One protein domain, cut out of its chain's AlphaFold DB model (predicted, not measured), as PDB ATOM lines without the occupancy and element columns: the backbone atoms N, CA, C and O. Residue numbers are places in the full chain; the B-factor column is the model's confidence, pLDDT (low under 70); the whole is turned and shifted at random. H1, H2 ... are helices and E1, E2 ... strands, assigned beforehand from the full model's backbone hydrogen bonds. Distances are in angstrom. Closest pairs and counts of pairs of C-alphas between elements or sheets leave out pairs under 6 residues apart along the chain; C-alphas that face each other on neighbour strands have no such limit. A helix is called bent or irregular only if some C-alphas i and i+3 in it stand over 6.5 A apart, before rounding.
ATOM      1  N   ARG A 284      73.796 147.444  88.855       84.56
ATOM      2  CA  ARG A 284      73.045 148.635  89.302       84.56
ATOM      3  C   ARG A 284      72.318 149.362  88.156       84.56
ATOM      4  O   ARG A 284      72.482 150.556  87.954       84.56
ATOM      5  N   ASP A 285      71.607 148.588  87.339       83.12
ATOM      6  CA  ASP A 285      70.936 149.003  86.097       83.12
ATOM      7  C   ASP A 285      71.812 149.653  84.997       83.12
ATOM      8  O   ASP A 285      71.331 149.819  83.876       83.12
ATOM      9  N   CYS A 286      73.111 149.878  85.226       86.12
ATOM     10  CA  CYS A 286      74.075 150.246  84.188       86.12
ATOM     11  C   CYS A 286      74.312 149.080  83.216       86.12
ATOM     12  O   CYS A 286      74.646 147.972  83.661       86.12
ATOM     13  N   PRO A 287      74.135 149.274  81.894       87.88
ATOM     14  CA  PRO A 287      74.341 148.220  80.914       87.88
ATOM     15  C   PRO A 287      75.818 147.839  80.800       87.88
ATOM     16  O   PRO A 287      76.669 148.662  80.484       87.88
ATOM     17  N   MET A 288      76.122 146.556  81.006       90.00
ATOM     18  CA  MET A 288      77.481 146.030  80.864       90.00
ATOM     19  C   MET A 288      77.633 145.283  79.533       90.00
ATOM     20  O   MET A 288      78.336 145.710  78.622       90.00
ATOM     21  N   PHE A 289      76.975 144.131  79.400       89.94
ATOM     22  CA  PHE A 289      77.253 143.188  78.315       89.94
ATOM     23  C   PHE A 289      75.965 142.706  77.668       89.94
ATOM     24  O   PHE A 289      74.946 142.516  78.335       89.94
ATOM     25  N   ARG A 290      76.031 142.395  76.375       87.38
ATOM     26  CA  ARG A 290      74.993 141.576  75.751       87.38
ATOM     27  C   ARG A 290      75.154 140.108  76.154       87.38
ATOM     28  O   ARG A 290      76.247 139.552  76.082       87.38
ATOM     29  N   LEU A 291      74.059 139.453  76.533       89.50
ATOM     30  CA  LEU A 291      74.036 138.054  76.980       89.50
ATOM     31  C   LEU A 291      74.365 137.054  75.857       89.50
ATOM     32  O   LEU A 291      74.896 135.979  76.137       89.50
ATOM     33  N   ASP A 292      74.087 137.399  74.595       89.56
ATOM     34  CA  ASP A 292      74.459 136.607  73.411       89.56
ATOM     35  C   ASP A 292      75.929 136.800  72.996       89.56
ATOM     36  O   ASP A 292      76.519 135.912  72.378       89.56
ATOM     37  N   ARG A 293      76.539 137.927  73.386       89.06
ATOM     38  CA  ARG A 293      77.952 138.268  73.156       89.06
ATOM     39  C   ARG A 293      78.706 138.433  74.481       89.06
ATOM     40  O   ARG A 293      79.481 139.368  74.644       89.06
ATOM     41  N   PHE A 294      78.475 137.535  75.439       90.19
ATOM     42  CA  PHE A 294      79.085 137.659  76.764       90.19
ATOM     43  C   PHE A 294      80.621 137.495  76.690       90.19
ATOM     44  O   PHE A 294      81.094 136.529  76.075       90.19
ATOM     45  N   PRO A 295      81.412 138.406  77.285       91.94
ATOM     46  CA  PRO A 295      82.870 138.345  77.229       91.94
ATOM     47  C   PRO A 295      83.472 137.122  77.960       91.94
ATOM     48  O   PRO A 295      82.874 136.583  78.895       91.94
ATOM     49  N   PRO A 296      84.673 136.671  77.547       93.19
ATOM     50  CA  PRO A 296      85.547 135.801  78.335       93.19
ATOM     51  C   PRO A 296      85.857 136.364  79.732       93.19
ATOM     52  O   PRO A 296      85.841 137.574  79.933       93.19
ATOM     53  N   ALA A 297      86.174 135.482  80.684       89.00
ATOM     54  CA  ALA A 297      86.402 135.832  82.091       89.00
ATOM     55  C   ALA A 297      87.543 136.842  82.284       89.00
ATOM     56  O   ALA A 297      87.373 137.862  82.940       89.00
ATOM     57  N   ASP A 298      88.664 136.579  81.614       91.81
ATOM     58  CA  ASP A 298      89.850 137.429  81.551       91.81
ATOM     59  C   ASP A 298      89.553 138.832  81.007       91.81
ATOM     60  O   ASP A 298      90.234 139.783  81.369       91.81
ATOM     61  N   ILE A 299      88.514 138.968  80.176       92.00
ATOM     62  CA  ILE A 299      88.071 140.258  79.648       92.00
ATOM     63  C   ILE A 299      87.120 140.945  80.633       92.00
ATOM     64  O   ILE A 299      87.307 142.129  80.886       92.00
ATOM     65  N   ILE A 300      86.171 140.229  81.255       90.00
ATOM     66  CA  ILE A 300      85.271 140.789  82.291       90.00
ATOM     67  C   ILE A 300      86.071 141.491  83.388       90.00
ATOM     68  O   ILE A 300      85.797 142.650  83.692       90.00
ATOM     69  N   ASP A 301      87.078 140.802  83.929       86.00
ATOM     70  CA  ASP A 301      87.866 141.290  85.062       86.00
ATOM     71  C   ASP A 301      88.718 142.527  84.703       86.00
ATOM     72  O   ASP A 301      89.040 143.322  85.582       86.00
ATOM     73  N   THR A 302      89.046 142.731  83.419       89.56
ATOM     74  CA  THR A 302      89.736 143.944  82.929       89.56
ATOM     75  C   THR A 302      88.804 145.045  82.422       89.56
ATOM     76  O   THR A 302      89.203 146.204  82.375       89.56
ATOM     77  N   SER A 303      87.585 144.699  81.997       89.50
ATOM     78  CA  SER A 303      86.662 145.612  81.307       89.50
ATOM     79  C   SER A 303      85.569 146.188  82.205       89.50
ATOM     80  O   SER A 303      84.811 147.042  81.745       89.50
ATOM     81  N   MET A 304      85.475 145.748  83.461       90.12
ATOM     82  CA  MET A 304      84.683 146.414  84.493       90.12
ATOM     83  C   MET A 304      85.566 147.387  85.279       90.12
ATOM     84  O   MET A 304      86.641 147.027  85.751       90.12
ATOM     85  N   THR A 305      85.099 148.621  85.418       91.62
ATOM     86  CA  THR A 305      85.740 149.691  86.193       91.62
ATOM     87  C   THR A 305      84.672 150.444  86.986       91.62
ATOM     88  O   THR A 305      83.501 150.068  86.951       91.62
ATOM     89  N   TYR A 306      85.045 151.508  87.688       89.19
ATOM     90  CA  TYR A 306      84.103 152.386  88.375       89.19
ATOM     91  C   TYR A 306      83.857 153.672  87.573       89.19
ATOM     92  O   TYR A 306      84.753 154.230  86.935       89.19
ATOM     93  N   ASP A 307      82.601 154.110  87.570       87.38
ATOM     94  CA  ASP A 307      82.145 155.395  87.049       87.38
ATOM     95  C   ASP A 307      82.738 156.514  87.911       87.38
ATOM     96  O   ASP A 307      82.477 156.589  89.111       87.38
ATOM     97  N   LYS A 308      83.504 157.422  87.301       85.81
ATOM     98  CA  LYS A 308      84.217 158.497  88.018       85.81
ATOM     99  C   LYS A 308      83.304 159.598  88.548       85.81
ATOM    100  O   LYS A 308      83.772 160.522  89.217       85.81
ATOM    101  N   TYR A 309      82.018 159.533  88.224       85.12
ATOM    102  CA  TYR A 309      80.997 160.405  88.773       85.12
ATOM    103  C   TYR A 309      80.321 159.737  89.974       85.12
ATOM    104  O   TYR A 309      80.408 160.262  91.082       85.12
ATOM    105  N   SER A 310      79.674 158.586  89.780       82.88
ATOM    106  CA  SER A 310      78.854 157.937  90.819       82.88
ATOM    107  C   SER A 310      79.584 156.931  91.717       82.88
ATOM    108  O   SER A 310      79.066 156.574  92.775       82.88
ATOM    109  N   GLY A 311      80.754 156.440  91.303       84.06
ATOM    110  CA  GLY A 311      81.421 155.289  91.911       84.06
ATOM    111  C   GLY A 311      80.740 153.944  91.613       84.06
ATOM    112  O   GLY A 311      81.081 152.943  92.238       84.06
ATOM    113  N   PHE A 312      79.758 153.884  90.705       85.50
ATOM    114  CA  PHE A 312      79.086 152.628  90.352       85.50
ATOM    115  C   PHE A 312      79.915 151.813  89.348       85.50
ATOM    116  O   PHE A 312      80.647 152.402  88.553       85.50
ATOM    117  N   PRO A 313      79.800 150.472  89.324       86.94
ATOM    118  CA  PRO A 313      80.415 149.667  88.273       86.94
ATOM    119  C   PRO A 313      79.950 150.121  86.880       86.94
ATOM    120  O   PRO A 313      78.753 150.281  86.651       86.94
ATOM    121  N   CYS A 314      80.889 150.312  85.954       89.56
ATOM    122  CA  CYS A 314      80.650 150.651  84.550       89.56
ATOM    123  C   CYS A 314      81.676 149.972  83.626       89.56
ATOM    124  O   CYS A 314      82.618 149.312  84.079       89.56
ATOM    125  N   LEU A 315      81.497 150.115  82.313       90.19
ATOM    126  CA  LEU A 315      82.440 149.593  81.324       90.19
ATOM    127  C   LEU A 315      83.679 150.481  81.188       90.19
ATOM    128  O   LEU A 315      83.576 151.703  81.064       90.19
ATOM    129  N   ALA A 316      84.852 149.857  81.119       89.88
ATOM    130  CA  ALA A 316      86.090 150.531  80.752       89.88
ATOM    131  C   ALA A 316      86.060 151.011  79.286       89.88
ATOM    132  O   ALA A 316      85.499 150.349  78.410       89.88
ATOM    133  N   ASP A 317      86.685 152.162  79.014       86.00
ATOM    134  CA  ASP A 317      86.750 152.769  77.673       86.00
ATOM    135  C   ASP A 317      87.333 151.823  76.602       86.00
ATOM    136  O   ASP A 317      86.947 151.908  75.436       86.00
ATOM    137  N   ASP A 318      88.249 150.930  76.991       87.25
ATOM    138  CA  ASP A 318      88.960 149.979  76.129       87.25
ATOM    139  C   ASP A 318      88.252 148.621  75.955       87.25
ATOM    140  O   ASP A 318      88.776 147.739  75.266       87.25
ATOM    141  N   MET A 319      87.045 148.458  76.512       89.44
ATOM    142  CA  MET A 319      86.205 147.273  76.321       89.44
ATOM    143  C   MET A 319      85.900 147.040  74.825       89.44
ATOM    144  O   MET A 319      85.239 147.879  74.207       89.44
ATOM    145  N   PRO A 320      86.319 145.907  74.214       89.69
ATOM    146  CA  PRO A 320      86.104 145.667  72.789       89.69
ATOM    147  C   PRO A 320      84.629 145.717  72.360       89.69
ATOM    148  O   PRO A 320      83.795 144.978  72.887       89.69
ATOM    149  N   ASP A 321      84.334 146.485  71.305       84.81
ATOM    150  CA  ASP A 321      82.972 146.766  70.801       84.81
ATOM    151  C   ASP A 321      82.110 145.521  70.535       84.81
ATOM    152  O   ASP A 321      80.890 145.557  70.646       84.81
ATOM    153  N   LYS A 322      82.739 144.382  70.216       87.25
ATOM    154  CA  LYS A 322      82.055 143.087  70.033       87.25
ATOM    155  C   LYS A 322      81.366 142.552  71.301       87.25
ATOM    156  O   LYS A 322      80.522 141.667  71.175       87.25
ATOM    157  N   TYR A 323      81.757 143.032  72.482       87.12
ATOM    158  CA  TYR A 323      81.213 142.659  73.794       87.12
ATOM    159  C   TYR A 323      80.471 143.810  74.480       87.12
ATOM    160  O   TYR A 323      79.601 143.552  75.315       87.12
ATOM    161  N   ARG A 324      80.814 145.060  74.132       82.69
ATOM    162  CA  ARG A 324      80.109 146.263  74.582       82.69
ATOM    163  C   ARG A 324      78.619 146.122  74.281       82.69
ATOM    164  O   ARG A 324      78.232 145.589  73.233       82.69
TER     165      ARG A 324
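This is residues 284 to 324 of the 764 residues of an uncharacterized protein of Neolentinus lepideus HHB14362 ss-1 (UniProt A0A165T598). A short looped ribbon folds back on itself: strand E1 makes one long side, and helix H1 with strand E2, which follows it directly, makes the other, running back roughly against E1. Beyond E2 the backbone turns again into E3, which forms a small two-stranded hairpin with E2 and comes between E2 and E1, while residues 316 to 324 make a winding tail with no named element. The printed part has 41 residues, with one named helix and three named strands in the order E1, H1, E2, E3; the one sheet has the order E2, E3 and is antiparallel. The class is mixed, helices and strands, but under half of the residues are in named elements: helices hold 7 and strands 11. The whole is compact, with a radius of gyration of the C-alphas of 10.0 A, and only just elongated, with spans of 28 by 18 by 16 A.

The first element is the strand E1, residues 286 to 290, which pairs with no named strand. A short link of 6 residues leads from it to the helix H1, residues 297 to 303, and E1 and H1 are apart. In the backbone of H1, 2 of 3 O i to N i+4 pairs are within hydrogen-bond range, and so are 3 of 4 O i to N i+3 pairs. A tight link, with 0 residues between, joins H1 to the strand E2, residues 304 to 306. E1 and E2 are only just apart, their closest C-alphas being 8.1 A from each other. After a short link of 6 residues comes the strand E3, residues 313 to 315, the antiparallel neighbour of E2. E2 and E3 form a hairpin, and the angle between their N-to-C directions is 124 degrees. The C-alphas of Met 304 and Leu 315 face each other at 5.0 A, those of Thr 305 and Cys 314 at 5.4 A, and those of Tyr 306 and Pro 313 at 4.6 A. Across this pair, N 305 and O 314 are within hydrogen-bond range at 2.9 A, and N 314 and O 305 at 2.8 A. E1 and E3 have 5 pairs of C-alphas within 8 A, the closest being those of Met 288 and Leu 315 at 6.1 A. H1 and E3 have 1 such pair, the C-alphas of Ser 303 and Leu 315, 5.8 A apart.

E1 runs from Cys 286, with its C-alpha at (74.075, 150.246, 84.188), to Arg 290, and measures 12.1 A from first to last C-alpha. It is the longest strand by residues, with 5. H1 runs from Ala 297, with its C-alpha at (86.402, 135.832, 82.091), to Ser 303, and measures 9.8 A; it is not bent. E2, from Met 304 to Tyr 306, measures 7.1 A. E3, from Pro 313 to Leu 315, measures 7.2 A and ends with the C-alpha of Leu 315 at (82.440, 149.593, 81.324).

The two C-alphas farthest apart are those of Asp 292, between E1 and H1, and Tyr 309, between E2 and E3, at 29.1 A. The C-alphas of the first and last printed residues, Arg 284 and Arg 324, are 16.5 A apart. The printed part runs from residue 284 to residue 324 of a chain of 764 residues and has no cut. No link between the named elements is long. The mean pLDDT of the printed part is 88.1, and no printed residue is under 70 in this predicted model.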